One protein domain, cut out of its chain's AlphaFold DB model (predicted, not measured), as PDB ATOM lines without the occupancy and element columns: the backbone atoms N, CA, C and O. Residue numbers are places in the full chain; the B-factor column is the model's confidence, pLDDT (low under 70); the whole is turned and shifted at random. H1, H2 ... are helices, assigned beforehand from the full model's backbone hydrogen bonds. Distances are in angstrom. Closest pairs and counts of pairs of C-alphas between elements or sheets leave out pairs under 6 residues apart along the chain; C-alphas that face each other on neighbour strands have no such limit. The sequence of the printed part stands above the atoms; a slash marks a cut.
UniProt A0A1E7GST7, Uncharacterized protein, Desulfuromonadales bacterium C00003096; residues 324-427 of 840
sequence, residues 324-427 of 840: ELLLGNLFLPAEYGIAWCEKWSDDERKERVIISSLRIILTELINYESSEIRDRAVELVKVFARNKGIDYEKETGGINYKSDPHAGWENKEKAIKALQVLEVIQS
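AT A GLANCE: This is residues 324 to 427 of the 840 residues of an uncharacterized protein of Desulfuromonadales bacterium C00003096 (UniProt A0A1E7GST7). A compact bundle of four helices has H6, the longest, on one side and H2 on the other, with H3 and H4 between them. Short H1 packs on H3 and short H5 on H6, and a long link leads from H5 to H6. The printed part has 104 residues with six named helices, H1 to H6 in order, and no named strand: all helix. The radius of gyration of the C-alphas is 13.3 A and the spans are 41 by 31 by 20 A.

IN THESE COORDINATES: H6, residues 409 to 426, is 26.0 A long, from C-alpha 409 at (41.958, 10.455, 226.820) to C-alpha 426 at (16.654, 6.729, 231.596). H4, residues 372 to 387, spans 23.0 A; H3, residues 351 to 364, 20.2 A; H2, residues 334 to 343, 14.3 A. H5 is residues 392 to 396, and H1, residues 324 to 328, begins at (17.438, -2.706, 223.222).

HOW THE PARTS SIT: H6 touches H4, closest C-alphas Val 378 and Ala 418 at 5.6 A, the same way at a steep tilt of 35.0 degrees, only just past shallow. With residues 415 to 422 alone H6 touches H3, opposite ways at 27 degrees, a shallow tilt; the closest C-alphas are Leu 362 and Ala 415, 5.7 A. H2 and H3 form a helical hairpin, closest C-alphas Cys 341 and Ile 354, 5.3 A. H1 touches H3, C-alphas of Glu 324 and Ser 356 closest at 5.7 A. H5 touches H6, C-alphas of Thr 396 and Lys 417 closest at 5.5 A. H2 and H6 are apart. In H1 to H6 every O i to N i+4 pair is within hydrogen-bond range.

THE WHOLE: The C-alphas farthest apart, Arg 349 and Pro 405, are 42.1 A apart. The printed part has no cut; the link H5 to H6 is long. Residues 324 to 329 and 331 to 332 have pLDDT under 70.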
ATOM      1  N   GLU A 324      16.012  -3.032 223.340       55.03
ATOM      2  CA  GLU A 324      17.438  -2.706 223.222       55.03
ATOM      3  C   GLU A 324      18.217  -3.809 222.487       55.03
ATOM      4  O   GLU A 324      18.983  -3.516 221.572       55.03
ATOM      5  N   LEU A 325      17.946  -5.081 222.807       55.62
ATOM      6  CA  LEU A 325      18.590  -6.244 222.178       55.62
ATOM      7  C   LEU A 325      18.096  -6.482 220.746       55.62
ATOM      8  O   LEU A 325      18.875  -6.862 219.875       55.62
ATOM      9  N   LEU A 326      16.812  -6.210 220.495       60.72
ATOM     10  CA  LEU A 326      16.161  -6.502 219.218       60.72
ATOM     11  C   LEU A 326      16.725  -5.659 218.063       60.72
ATOM     12  O   LEU A 326      16.767  -6.126 216.930       60.72
ATOM     13  N   LEU A 327      17.172  -4.431 218.341       65.50
ATOM     14  CA  LEU A 327      17.668  -3.503 217.318       65.50
ATOM     15  C   LEU A 327      19.176  -3.257 217.379       65.50
ATOM     16  O   LEU A 327      19.741  -2.805 216.386       65.50
ATOM     17  N   GLY A 328      19.837  -3.580 218.497       65.50
ATOM     18  CA  GLY A 328      21.270  -3.343 218.676       65.50
ATOM     19  C   GLY A 328      22.116  -3.892 217.528       65.50
ATOM     20  O   GLY A 328      22.969  -3.191 216.996       65.50
ATOM     21  N   ASN A 329      21.790  -5.099 217.057       68.31
ATOM     22  CA  ASN A 329      22.512  -5.722 215.953       68.31
ATOM     23  C   ASN A 329      22.244  -5.056 214.591       68.31
ATOM     24  O   ASN A 329      23.151  -5.038 213.766       68.31
ATOM     25  N   LEU A 330      21.049  -4.506 214.339       70.25
ATOM     26  CA  LEU A 330      20.714  -3.830 213.071       70.25
ATOM     27  C   LEU A 330      21.440  -2.490 212.898       70.25
ATOM     28  O   LEU A 330      21.647  -2.040 211.775       70.25
ATOM     29  N   PHE A 331      21.835  -1.856 214.002       69.44
ATOM     30  CA  PHE A 331      22.528  -0.570 213.994       69.44
ATOM     31  C   PHE A 331      24.047  -0.680 213.792       69.44
ATOM     32  O   PHE A 331      24.746   0.329 213.891       69.44
ATOM     33  N   LEU A 332      24.552  -1.881 213.487       66.88
ATOM     34  CA  LEU A 332      25.955  -2.121 213.168       66.88
ATOM     35  C   LEU A 332      26.178  -2.168 211.647       66.88
ATOM     36  O   LEU A 332      25.461  -2.896 210.959       66.88
ATOM     37  N   PRO A 333      27.194  -1.459 211.113       73.06
ATOM     38  CA  PRO A 333      28.197  -0.668 211.835       73.06
ATOM     39  C   PRO A 333      27.634   0.656 212.381       73.06
ATOM     40  O   PRO A 333      26.715   1.228 211.798       73.06
ATOM     41  N   ALA A 334      28.241   1.177 213.454       79.81
ATOM     42  CA  ALA A 334      27.772   2.352 214.201       79.81
ATOM     43  C   ALA A 334      27.455   3.606 213.349       79.81
ATOM     44  O   ALA A 334      26.610   4.408 213.742       79.81
ATOM     45  N   GLU A 335      28.089   3.767 212.179       83.69
ATOM     46  CA  GLU A 335      27.802   4.836 211.204       83.69
ATOM     47  C   GLU A 335      26.344   4.802 210.715       83.69
ATOM     48  O   GLU A 335      25.681   5.834 210.620       83.69
ATOM     49  N   TYR A 336      25.821   3.606 210.440       81.69
ATOM     50  CA  TYR A 336      24.430   3.433 210.035       81.69
ATOM     51  C   TYR A 336      23.490   3.705 211.215       81.69
ATOM     52  O   TYR A 336      22.485   4.404 211.076       81.69
ATOM     53  N   GLY A 337      23.865   3.226 212.405       83.69
ATOM     54  CA  GLY A 337      23.129   3.461 213.642       83.69
ATOM     55  C   GLY A 337      22.932   4.935 213.980       83.69
ATOM     56  O   GLY A 337      21.813   5.351 214.295       83.69
ATOM     57  N   ILE A 338      23.992   5.744 213.882       90.06
ATOM     58  CA  ILE A 338      23.905   7.168 214.219       90.06
ATOM     59  C   ILE A 338      23.023   7.943 213.230       90.06
ATOM     60  O   ILE A 338      22.252   8.796 213.661       90.06
ATOM     61  N   ALA A 339      23.050   7.602 211.936       89.69
ATOM     62  CA  ALA A 339      22.215   8.254 210.925       89.69
ATOM     63  C   ALA A 339      20.712   8.062 211.199       89.69
ATOM     64  O   ALA A 339      19.920   8.997 211.069       89.69
ATOM     65  N   TRP A 340      20.314   6.868 211.646       87.44
ATOM     66  CA  TRP A 340      18.937   6.603 212.068       87.44
ATOM     67  C   TRP A 340      18.556   7.335 213.352       87.44
ATOM     68  O   TRP A 340      17.453   7.872 213.450       87.44
ATOM     69  N   CYS A 341      19.475   7.409 214.319       89.69
ATOM     70  CA  CYS A 341      19.259   8.179 215.541       89.69
ATOM     71  C   CYS A 341      19.028   9.669 215.240       89.69
ATOM     72  O   CYS A 341      18.139  10.279 215.829       89.69
ATOM     73  N   GLU A 342      19.785  10.240 214.299       92.94
ATOM     74  CA  GLU A 342      19.610  11.619 213.831       92.94
ATOM     75  C   GLU A 342      18.291  11.808 213.075       92.94
ATOM     76  O   GLU A 342      17.566  12.760 213.350       92.94
ATOM     77  N   LYS A 343      17.924  10.884 212.173       91.38
ATOM     78  CA  LYS A 343      16.629  10.917 211.465       91.38
ATOM     79  C   LYS A 343      15.446  10.938 212.440       91.38
ATOM     80  O   LYS A 343      14.424  11.558 212.155       91.38
ATOM     81  N   TRP A 344      15.567  10.241 213.565       89.94
ATOM     82  CA  TRP A 344      14.494  10.071 214.543       89.94
ATOM     83  C   TRP A 344      14.529  11.057 215.713       89.94
ATOM     84  O   TRP A 344      13.642  10.986 216.563       89.94
ATOM     85  N   SER A 345      15.508  11.967 215.776       90.38
ATOM     86  CA  SER A 345      15.789  12.785 216.968       90.38
ATOM     87  C   SER A 345      14.600  13.595 217.481       90.38
ATOM     88  O   SER A 345      14.490  13.831 218.682       90.38
ATOM     89  N   ASP A 346      13.714  13.999 216.572       88.12
ATOM     90  CA  ASP A 346      12.582  14.881 216.858       88.12
ATOM     91  C   ASP A 346      11.274  14.116 217.148       88.12
ATOM     92  O   ASP A 346      10.232  14.734 217.371       88.12
ATOM     93  N   ASP A 347      11.294  12.776 217.150       87.06
ATOM     94  CA  ASP A 347      10.116  11.934 217.394       87.06
ATOM     95  C   ASP A 347      10.154  11.278 218.783       87.06
ATOM     96  O   ASP A 347      10.825  10.267 219.010       87.06
ATOM     97  N   GLU A 348       9.359  11.809 219.716       84.25
ATOM     98  CA  GLU A 348       9.262  11.309 221.097       84.25
ATOM     99  C   GLU A 348       8.888   9.817 221.182       84.25
ATOM    100  O   GLU A 348       9.294   9.122 222.115       84.25
ATOM    101  N   ARG A 349       8.162   9.274 220.193       81.81
ATOM    102  CA  ARG A 349       7.781   7.846 220.170       81.81
ATOM    103  C   ARG A 349       8.995   6.934 219.989       81.81
ATOM    104  O   ARG A 349       8.959   5.769 220.393       81.81
ATOM    105  N   LYS A 350      10.059   7.466 219.385       84.69
ATOM    106  CA  LYS A 350      11.300   6.765 219.056       84.69
ATOM    107  C   LYS A 350      12.410   7.027 220.078       84.69
ATOM    108  O   LYS A 350      13.387   6.282 220.093       84.69
ATOM    109  N   GLU A 351      12.229   7.991 220.986       84.62
ATOM    110  CA  GLU A 351      13.219   8.421 221.988       84.62
ATOM    111  C   GLU A 351      13.879   7.240 222.719       84.62
ATOM    112  O   GLU A 351      15.102   7.137 222.767       84.62
ATOM    113  N   ARG A 352      13.086   6.285 223.227       79.31
ATOM    114  CA  ARG A 352      13.619   5.122 223.959       79.31
ATOM    115  C   ARG A 352      14.546   4.252 223.104       79.31
ATOM    116  O   ARG A 352      15.538   3.740 223.617       79.31
ATOM    117  N   VAL A 353      14.221   4.072 221.822       79.19
ATOM    118  CA  VAL A 353      15.062   3.309 220.888       79.19
ATOM    119  C   VAL A 353      16.358   4.069 220.633       79.19
ATOM    120  O   VAL A 353      17.424   3.488 220.780       79.19
ATOM    121  N   ILE A 354      16.268   5.374 220.365       86.19
ATOM    122  CA  ILE A 354      17.431   6.234 220.111       86.19
ATOM    123  C   ILE A 354      18.396   6.223 221.297       86.19
ATOM    124  O   ILE A 354      19.587   5.999 221.114       86.19
ATOM    125  N   ILE A 355      17.893   6.412 222.520       86.00
ATOM    126  CA  ILE A 355      18.702   6.377 223.747       86.00
ATOM    127  C   ILE A 355      19.452   5.045 223.865       86.00
ATOM    128  O   ILE A 355      20.648   5.034 224.153       86.00
ATOM    129  N   SER A 356      18.770   3.929 223.604       79.75
ATOM    130  CA  SER A 356      19.364   2.590 223.679       79.75
ATOM    131  C   SER A 356      20.447   2.395 222.612       79.75
ATOM    132  O   SER A 356      21.552   1.955 222.923       79.75
ATOM    133  N   SER A 357      20.173   2.801 221.371       82.94
ATOM    134  CA  SER A 357      21.136   2.747 220.266       82.94
ATOM    135  C   SER A 357      22.362   3.618 220.527       82.94
ATOM    136  O   SER A 357      23.489   3.179 220.303       82.94
ATOM    137  N   LEU A 358      22.171   4.824 221.069       89.12
ATOM    138  CA  LEU A 358      23.267   5.707 221.463       89.12
ATOM    139  C   LEU A 358      24.133   5.079 222.558       89.12
ATOM    140  O   LEU A 358      25.354   5.209 222.491       89.12
ATOM    141  N   ARG A 359      23.546   4.360 223.528       86.25
ATOM    142  CA  ARG A 359      24.325   3.616 224.533       86.25
ATOM    143  C   ARG A 359      25.209   2.549 223.890       86.25
ATOM    144  O   ARG A 359      26.377   2.455 224.261       86.25
ATOM    145  N   ILE A 360      24.688   1.785 222.929       82.00
ATOM    146  CA  ILE A 360      25.449   0.744 222.213       82.00
ATOM    147  C   ILE A 360      26.598   1.378 221.420       82.00
ATOM    148  O   ILE A 360      27.757   1.043 221.653       82.00
ATOM    149  N   ILE A 361      26.294   2.367 220.573       87.06
ATOM    150  CA  ILE A 361      27.282   3.081 219.747       87.06
ATOM    151  C   ILE A 361      28.387   3.689 220.617       87.06
ATOM    152  O   ILE A 361      29.574   3.518 220.346       87.06
ATOM    153  N   LEU A 362      28.015   4.403 221.684       90.25
ATOM    154  CA  LEU A 362      28.991   5.031 222.571       90.25
ATOM    155  C   LEU A 362      29.820   3.999 223.332       90.25
ATOM    156  O   LEU A 362      30.987   4.281 223.580       90.25
ATOM    157  N   THR A 363      29.254   2.830 223.658       86.44
ATOM    158  CA  THR A 363      29.970   1.723 224.311       86.44
ATOM    159  C   THR A 363      31.066   1.152 223.414       86.44
ATOM    160  O   THR A 363      32.209   1.025 223.853       86.44
ATOM    161  N   GLU A 364      30.758   0.874 222.145       83.81
ATOM    162  CA  GLU A 364      31.754   0.417 221.161       83.81
ATOM    163  C   GLU A 364      32.868   1.453 220.941       83.81
ATOM    164  O   GLU A 364      34.012   1.116 220.629       83.81
ATOM    165  N   LEU A 365      32.541   2.730 221.151       88.38
ATOM    166  CA  LEU A 365      33.432   3.869 220.957       88.38
ATOM    167  C   LEU A 365      34.041   4.417 222.267       88.38
ATOM    168  O   LEU A 365      34.622   5.513 222.246       88.38
ATOM    169  N   ILE A 366      33.991   3.662 223.384       87.00
ATOM    170  CA  ILE A 366      34.768   3.937 224.618       87.00
ATOM    171  C   ILE A 366      36.231   3.535 224.387       87.00
ATOM    172  O   ILE A 366      36.777   2.605 224.978       87.00
ATOM    173  N   ASN A 367      36.894   4.251 223.493       86.94
ATOM    174  CA  ASN A 367      38.301   4.063 223.185       86.94
ATOM    175  C   ASN A 367      38.998   5.422 223.039       86.94
ATOM    176  O   ASN A 367      38.378   6.486 223.096       86.94
ATOM    177  N   TYR A 368      40.319   5.380 222.907       88.31
ATOM    178  CA  TYR A 368      41.159   6.573 222.827       88.31
ATOM    179  C   TYR A 368      41.177   7.204 221.420       88.31
ATOM    180  O   TYR A 368      41.599   8.351 221.248       88.31
ATOM    181  N   GLU A 369      40.700   6.487 220.402       92.25
ATOM    182  CA  GLU A 369      40.764   6.908 219.002       92.25
ATOM    183  C   GLU A 369      39.743   8.011 218.701       92.25
ATOM    184  O   GLU A 369      38.670   8.072 219.302       92.25
ATOM    185  N   SER A 370      40.064   8.928 217.784       90.00
ATOM    186  CA  SER A 370      39.111   9.936 217.300       90.00
ATOM    187  C   SER A 370      38.028   9.276 216.443       90.00
ATOM    188  O   SER A 370      38.357   8.489 215.561       90.00
ATOM    189  N   SER A 371      36.762   9.629 216.655       93.06
ATOM    190  CA  SER A 371      35.632   9.093 215.895       93.06
ATOM    191  C   SER A 371      34.593  10.187 215.674       93.06
ATOM    192  O   SER A 371      34.052  10.731 216.637       93.06
ATOM    193  N   GLU A 372      34.309  10.488 214.407       94.56
ATOM    194  CA  GLU A 372      33.248  11.423 214.018       94.56
ATOM    195  C   GLU A 372      31.870  10.915 214.472       94.56
ATOM    196  O   GLU A 372      31.059  11.693 214.972       94.56
ATOM    197  N   ILE A 373      31.643   9.599 214.399       93.38
ATOM    198  CA  ILE A 373      30.423   8.937 214.887       93.38
ATOM    199  C   ILE A 373      30.223   9.212 216.378       93.38
ATOM    200  O   ILE A 373      29.118   9.545 216.802       93.38
ATOM    201  N   ARG A 374      31.292   9.117 217.184       94.81
ATOM    202  CA  ARG A 374      31.212   9.433 218.616       94.81
ATOM    203  C   ARG A 374      30.846  10.893 218.831       94.81
ATOM    204  O   ARG A 374      29.995  11.171 219.666       94.81
ATOM    205  N   ASP A 375      31.494  11.816 218.126       95.62
ATOM    206  CA  ASP A 375      31.212  13.242 218.299       95.62
ATOM    207  C   ASP A 375      29.751  13.564 217.917       95.62
ATOM    208  O   ASP A 375      29.068  14.254 218.673       95.62
ATOM    209  N   ARG A 376      29.222  12.974 216.834       96.81
ATOM    210  CA  ARG A 376      27.796  13.064 216.455       96.81
ATOM    211  C   ARG A 376      26.866  12.484 217.525       96.81
ATOM    212  O   ARG A 376      25.910  13.144 217.928       96.81
ATOM    213  N   ALA A 377      27.176  11.296 218.046       95.56
ATOM    214  CA  ALA A 377      26.419  10.671 219.131       95.56
ATOM    215  C   ALA A 377      26.395  11.548 220.395       95.56
ATOM    216  O   ALA A 377      25.336  11.753 220.982       95.56
ATOM    217  N   VAL A 378      27.539  12.118 220.791       96.50
ATOM    218  CA  VAL A 378      27.655  13.030 221.942       96.50
ATOM    219  C   VAL A 378      26.800  14.286 221.748       96.50
ATOM    220  O   VAL A 378      26.116  14.705 222.682       96.50
ATOM    221  N   GLU A 379      26.804  14.887 220.556       96.62
ATOM    222  CA  GLU A 379      25.954  16.049 220.268       96.62
ATOM    223  C   GLU A 379      24.465  15.700 220.337       96.62
ATOM    224  O   GLU A 379      23.684  16.456 220.920       96.62
ATOM    225  N   LEU A 380      24.072  14.523 219.848       96.12
ATOM    226  CA  LEU A 380      22.690  14.071 219.956       96.12
ATOM    227  C   LEU A 380      22.274  13.852 221.423       96.12
ATOM    228  O   LEU A 380      21.199  14.293 221.832       96.12
ATOM    229  N   VAL A 381      23.152  13.284 222.260       96.69
ATOM    230  CA  VAL A 381      22.918  13.186 223.714       96.69
ATOM    231  C   VAL A 381      22.712  14.563 224.348       96.69
ATOM    232  O   VAL A 381      21.811  14.723 225.172       96.69
ATOM    233  N   LYS A 382      23.487  15.585 223.959       95.75
ATOM    234  CA  LYS A 382      23.296  16.960 224.459       95.75
ATOM    235  C   LYS A 382      21.940  17.546 224.065       95.75
ATOM    236  O   LYS A 382      21.359  18.292 224.856       95.75
ATOM    237  N   VAL A 383      21.429  17.225 222.873       93.88
ATOM    238  CA  VAL A 383      20.078  17.627 222.442       93.88
ATOM    239  C   VAL A 383      19.025  17.001 223.357       93.88
ATOM    240  O   VAL A 383      18.206  17.728 223.920       93.88
ATOM    241  N   PHE A 384      19.094  15.687 223.593       93.06
ATOM    242  CA  PHE A 384      18.166  15.005 224.502       93.06
ATOM    243  C   PHE A 384      18.257  15.529 225.940       93.06
ATOM    244  O   PHE A 384      17.228  15.795 226.561       93.06
ATOM    245  N   ALA A 385      19.470  15.762 226.448       92.38
ATOM    246  CA  ALA A 385      19.686  16.350 227.767       92.38
ATOM    247  C   ALA A 385      18.983  17.709 227.896       92.38
ATOM    248  O   ALA A 385      18.211  17.927 228.830       92.38
ATOM    249  N   ARG A 386      19.167  18.596 226.906       92.50
ATOM    250  CA  ARG A 386      18.517  19.912 226.872       92.50
ATOM    251  C   ARG A 386      16.993  19.796 226.852       92.50
ATOM    252  O   ARG A 386      16.333  20.519 227.594       92.50
ATOM    253  N   ASN A 387      16.442  18.880 226.056       89.38
ATOM    254  CA  ASN A 387      14.995  18.662 225.965       89.38
ATOM    255  C   ASN A 387      14.393  18.178 227.297       89.38
ATOM    256  O   ASN A 387      13.251  18.509 227.608       89.38
ATOM    257  N   LYS A 388      15.167  17.453 228.115       87.75
ATOM    258  CA  LYS A 388      14.777  17.021 229.470       87.75
ATOM    259  C   LYS A 388      15.136  18.026 230.572       87.75
ATOM    260  O   LYS A 388      14.903  17.742 231.742       87.75
ATOM    261  N   GLY A 389      15.697  19.188 230.228       88.19
ATOM    262  CA  GLY A 389      16.140  20.188 231.205       88.19
ATOM    263  C   GLY A 389      17.371  19.767 232.019       88.19
ATOM    264  O   GLY A 389      17.593  20.299 233.103       88.19
ATOM    265  N   ILE A 390      18.160  18.818 231.514       89.44
ATOM    266  CA  ILE A 390      19.392  18.331 232.138       89.44
ATOM    267  C   ILE A 390      20.564  19.206 231.678       89.44
ATOM    268  O   ILE A 390      20.814  19.362 230.479       89.44
ATOM    269  N   ASP A 391      21.308  19.761 232.634       89.69
ATOM    270  CA  ASP A 391      22.546  20.492 232.362       89.69
ATOM    271  C   ASP A 391      23.706  19.502 232.179       89.69
ATOM    272  O   ASP A 391      24.205  18.905 233.136       89.69
ATOM    273  N   TYR A 392      24.129  19.334 230.924       91.25
ATOM    274  CA  TYR A 392      25.181  18.395 230.533       91.25
ATOM    275  C   TYR A 392      26.503  18.645 231.272       91.25
ATOM    276  O   TYR A 392      27.141  17.698 231.729       91.25
ATOM    277  N   GLU A 393      26.933  19.902 231.412       90.81
ATOM    278  CA  GLU A 393      28.216  20.226 232.051       90.81
ATOM    279  C   GLU A 393      28.133  20.037 233.568       90.81
ATOM    280  O   GLU A 393      29.080  19.545 234.185       90.81
ATOM    281  N   LYS A 394      26.981  20.356 234.169       86.50
ATOM    282  CA  LYS A 394      26.742  20.123 235.598       86.50
ATOM    283  C   LYS A 394      26.766  18.631 235.941       86.50
ATOM    284  O   LYS A 394      27.477  18.242 236.864       86.50
ATOM    285  N   GLU A 395      26.041  17.794 235.196       84.62
ATOM    286  CA  GLU A 395      25.969  16.348 235.469       84.62
ATOM    287  C   GLU A 395      27.291  15.622 235.165       84.62
ATOM    288  O   GLU A 395      27.604  14.600 235.776       84.62
ATOM    289  N   THR A 396      28.107  16.151 234.247       88.38
ATOM    290  CA  THR A 396      29.362  15.505 233.827       88.38
ATOM    291  C   THR A 396      30.625  16.114 234.435       88.38
ATOM    292  O   THR A 396      31.714  15.564 234.249       88.38
ATOM    293  N   GLY A 397      30.516  17.203 235.204       82.50
ATOM    294  CA  GLY A 397      31.657  17.940 235.761       82.50
ATOM    295  C   GLY A 397      32.569  17.118 236.682       82.50
ATOM    296  O   GLY A 397      33.757  17.413 236.801       82.50
ATOM    297  N   GLY A 398      32.046  16.045 237.287       79.56
ATOM    298  CA  GLY A 398      32.822  15.089 238.089       79.56
ATOM    299  C   GLY A 398      33.621  14.060 237.276       79.56
ATOM    300  O   GLY A 398      34.315  13.231 237.861       79.56
ATOM    301  N   ILE A 399      33.515  14.062 235.944       83.31
ATOM    302  CA  ILE A 399      34.229  13.143 235.047       83.31
ATOM    303  C   ILE A 399      35.417  13.891 234.438       83.31
ATOM    304  O   ILE A 399      35.238  14.804 233.630       83.31
ATOM    305  N   ASN A 400      36.633  13.499 234.829       83.69
ATOM    306  CA  ASN A 400      37.872  14.128 234.381       83.69
ATOM    307  C   ASN A 400      38.987  13.083 234.209       83.69
ATOM    308  O   ASN A 400      39.422  12.471 235.182       83.69
ATOM    309  N   TYR A 401      39.451  12.913 232.974       82.94
ATOM    310  CA  TYR A 401      40.504  11.984 232.560       82.94
ATOM    311  C   TYR A 401      41.807  12.709 232.187       82.94
ATOM    312  O   TYR A 401      42.701  12.098 231.616       82.94
ATOM    313  N   LYS A 402      41.978  13.989 232.551       82.94
ATOM    314  CA  LYS A 402      43.213  14.759 232.275       82.94
ATOM    315  C   LYS A 402      44.487  14.121 232.834       82.94
ATOM    316  O   LYS A 402      45.578  14.431 232.363       82.94
ATOM    317  N   SER A 403      44.363  13.298 233.874       77.75
ATOM    318  CA  SER A 403      45.464  12.548 234.482       77.75
ATOM    319  C   SER A 403      45.715  11.182 233.829       77.75
ATOM    320  O   SER A 403      46.661  10.505 234.230       77.75
ATOM    321  N   ASP A 404      44.899  10.761 232.856       77.75
ATOM    322  CA  ASP A 404      45.119   9.531 232.095       77.75
ATOM    323  C   ASP A 404      46.333   9.725 231.161       77.75
ATOM    324  O   ASP A 404      46.346  10.653 230.347       77.75
ATOM    325  N   PRO A 405      47.378   8.883 231.269       80.06
ATOM    326  CA  PRO A 405      48.591   9.029 230.471       80.06
ATOM    327  C   PRO A 405      48.410   8.673 228.985       80.06
ATOM    328  O   PRO A 405      49.333   8.900 228.198       80.06
ATOM    329  N   HIS A 406      47.276   8.096 228.575       85.44
ATOM    330  CA  HIS A 406      47.057   7.676 227.191       85.44
ATOM    331  C   HIS A 406      46.720   8.859 226.275       85.44
ATOM    332  O   HIS A 406      45.853   9.689 226.559       85.44
ATOM    333  N   ALA A 407      47.377   8.906 225.114       86.12
ATOM    334  CA  ALA A 407      47.013   9.841 224.055       86.12
ATOM    335  C   ALA A 407      45.564   9.584 223.611       86.12
ATOM    336  O   ALA A 407      45.202   8.443 223.342       86.12
ATOM    337  N   GLY A 408      44.747  10.639 223.537       86.62
ATOM    338  CA  GLY A 408      43.325  10.523 223.200       86.62
ATOM    339  C   GLY A 408      42.391  10.311 224.397       86.62
ATOM    340  O   GLY A 408      41.234   9.960 224.205       86.62
ATOM    341  N   TRP A 409      42.832  10.540 225.638       89.88
ATOM    342  CA  TRP A 409      41.958  10.455 226.820       89.88
ATOM    343  C   TRP A 409      40.687  11.326 226.717       89.88
ATOM    344  O   TRP A 409      39.634  10.921 227.204       89.88
ATOM    345  N   GLU A 410      40.745  12.474 226.026       92.75
ATOM    346  CA  GLU A 410      39.596  13.372 225.794       92.75
ATOM    347  C   GLU A 410      38.456  12.676 225.041       92.75
ATOM    348  O   GLU A 410      37.278  12.896 225.316       92.75
ATOM    349  N   ASN A 411      38.809  11.801 224.100       91.75
ATOM    350  CA  ASN A 411      37.867  11.037 223.291       91.75
ATOM    351  C   ASN A 411      37.083  10.041 224.146       91.75
ATOM    352  O   ASN A 411      35.853   9.983 224.082       91.75
ATOM    353  N   LYS A 412      37.806   9.315 224.998       90.12
ATOM    354  CA  LYS A 412      37.229   8.396 225.974       90.12
ATOM    355  C   LYS A 412      36.366   9.138 226.996       90.12
ATOM    356  O   LYS A 412      35.254   8.706 227.291       90.12
ATOM    357  N   GLU A 413      36.839  10.282 227.491       91.44
ATOM    358  CA  GLU A 413      36.093  11.131 228.423       91.44
ATOM    359  C   GLU A 413      34.744  11.562 227.836       91.44
ATOM    360  O   GLU A 413      33.719  11.411 228.500       91.44
ATOM    361  N   LYS A 414      34.718  12.044 226.586       93.75
ATOM    362  CA  LYS A 414      33.481  12.452 225.902       93.75
ATOM    363  C   LYS A 414      32.442  11.330 225.850       93.75
ATOM    364  O   LYS A 414      31.281  11.584 226.166       93.75
ATOM    365  N   ALA A 415      32.851  10.110 225.488       92.56
ATOM    366  CA  ALA A 415      31.944   8.961 225.434       92.56
ATOM    367  C   ALA A 415      31.344   8.650 226.812       92.56
ATOM    368  O   ALA A 415      30.130   8.525 226.948       92.56
ATOM    369  N   ILE A 416      32.185   8.601 227.851       90.12
ATOM    370  CA  ILE A 416      31.755   8.308 229.227       90.12
ATOM    371  C   ILE A 416      30.814   9.397 229.757       90.12
ATOM    372  O   ILE A 416      29.815   9.084 230.402       90.12
ATOM    373  N   LYS A 417      31.094  10.671 229.462       94.12
ATOM    374  CA  LYS A 417      30.213  11.794 229.814       94.12
ATOM    375  C   LYS A 417      28.836  11.666 229.161       94.12
ATOM    376  O   LYS A 417      27.828  11.822 229.843       94.12
ATOM    377  N   ALA A 418      28.785  11.332 227.874       95.19
ATOM    378  CA  ALA A 418      27.521  11.145 227.169       95.19
ATOM    379  C   ALA A 418      26.737   9.930 227.696       95.19
ATOM    380  O   ALA A 418      25.534  10.033 227.930       95.19
ATOM    381  N   LEU A 419      27.413   8.813 227.981       92.19
ATOM    382  CA  LEU A 419      26.789   7.643 228.608       92.19
ATOM    383  C   LEU A 419      26.215   7.956 229.997       92.19
ATOM    384  O   LEU A 419      25.100   7.539 230.298       92.19
ATOM    385  N   GLN A 420      26.926   8.736 230.819       90.06
ATOM    386  CA  GLN A 420      26.425   9.183 232.124       90.06
ATOM    387  C   GLN A 420      25.121   9.980 231.987       90.06
ATOM    388  O   GLN A 420      24.211   9.821 232.796       90.06
ATOM    389  N   VAL A 421      25.018  10.836 230.970       93.25
ATOM    390  CA  VAL A 421      23.811  11.635 230.727       93.25
ATOM    391  C   VAL A 421      22.659  10.772 230.215       93.25
ATOM    392  O   VAL A 421      21.529  10.964 230.656       93.25
ATOM    393  N   LEU A 422      22.928   9.790 229.349       90.94
ATOM    394  CA  LEU A 422      21.920   8.813 228.923       90.94
ATOM    395  C   LEU A 422      21.355   8.021 230.111       90.94
ATOM    396  O   LEU A 422      20.141   7.848 230.189       90.94
ATOM    397  N   GLU A 423      22.203   7.622 231.062       86.19
ATOM    398  CA  GLU A 423      21.764   6.965 232.301       86.19
ATOM    399  C   GLU A 423      20.843   7.878 233.127       86.19
ATOM    400  O   GLU A 423      19.783   7.446 233.565       86.19
ATOM    401  N   VAL A 424      21.177   9.167 233.271       86.38
ATOM    402  CA  VAL A 424      20.317  10.140 233.976       86.38
ATOM    403  C   VAL A 424      18.975  10.346 233.259       86.38
ATOM    404  O   VAL A 424      17.952  10.518 233.921       86.38
ATOM    405  N   ILE A 425      18.951  10.316 231.921       87.06
ATOM    406  CA  ILE A 425      17.707  10.416 231.142       87.06
ATOM    407  C   ILE A 425      16.817   9.184 231.373       87.06
ATOM    408  O   ILE A 425      15.603   9.330 231.524       87.06
ATOM    409  N   GLN A 426      17.397   7.981 231.396       80.38
ATOM    410  CA  GLN A 426      16.654   6.729 231.596       80.38
ATOM    411  C   GLN A 426      16.208   6.526 233.047       80.38
ATOM    412  O   GLN A 426      15.115   6.011 233.290       80.38
ATOM    413  N   SER A 427      17.035   6.969 233.990       77.19
ATOM    414  CA  SER A 427      16.876   6.783 235.430       77.19
ATOM    415  C   SER A 427      16.845   8.151 236.132       77.19
ATOM    416  O   SER A 427      17.774   8.488 236.873       77.19
TER     417      SER A 427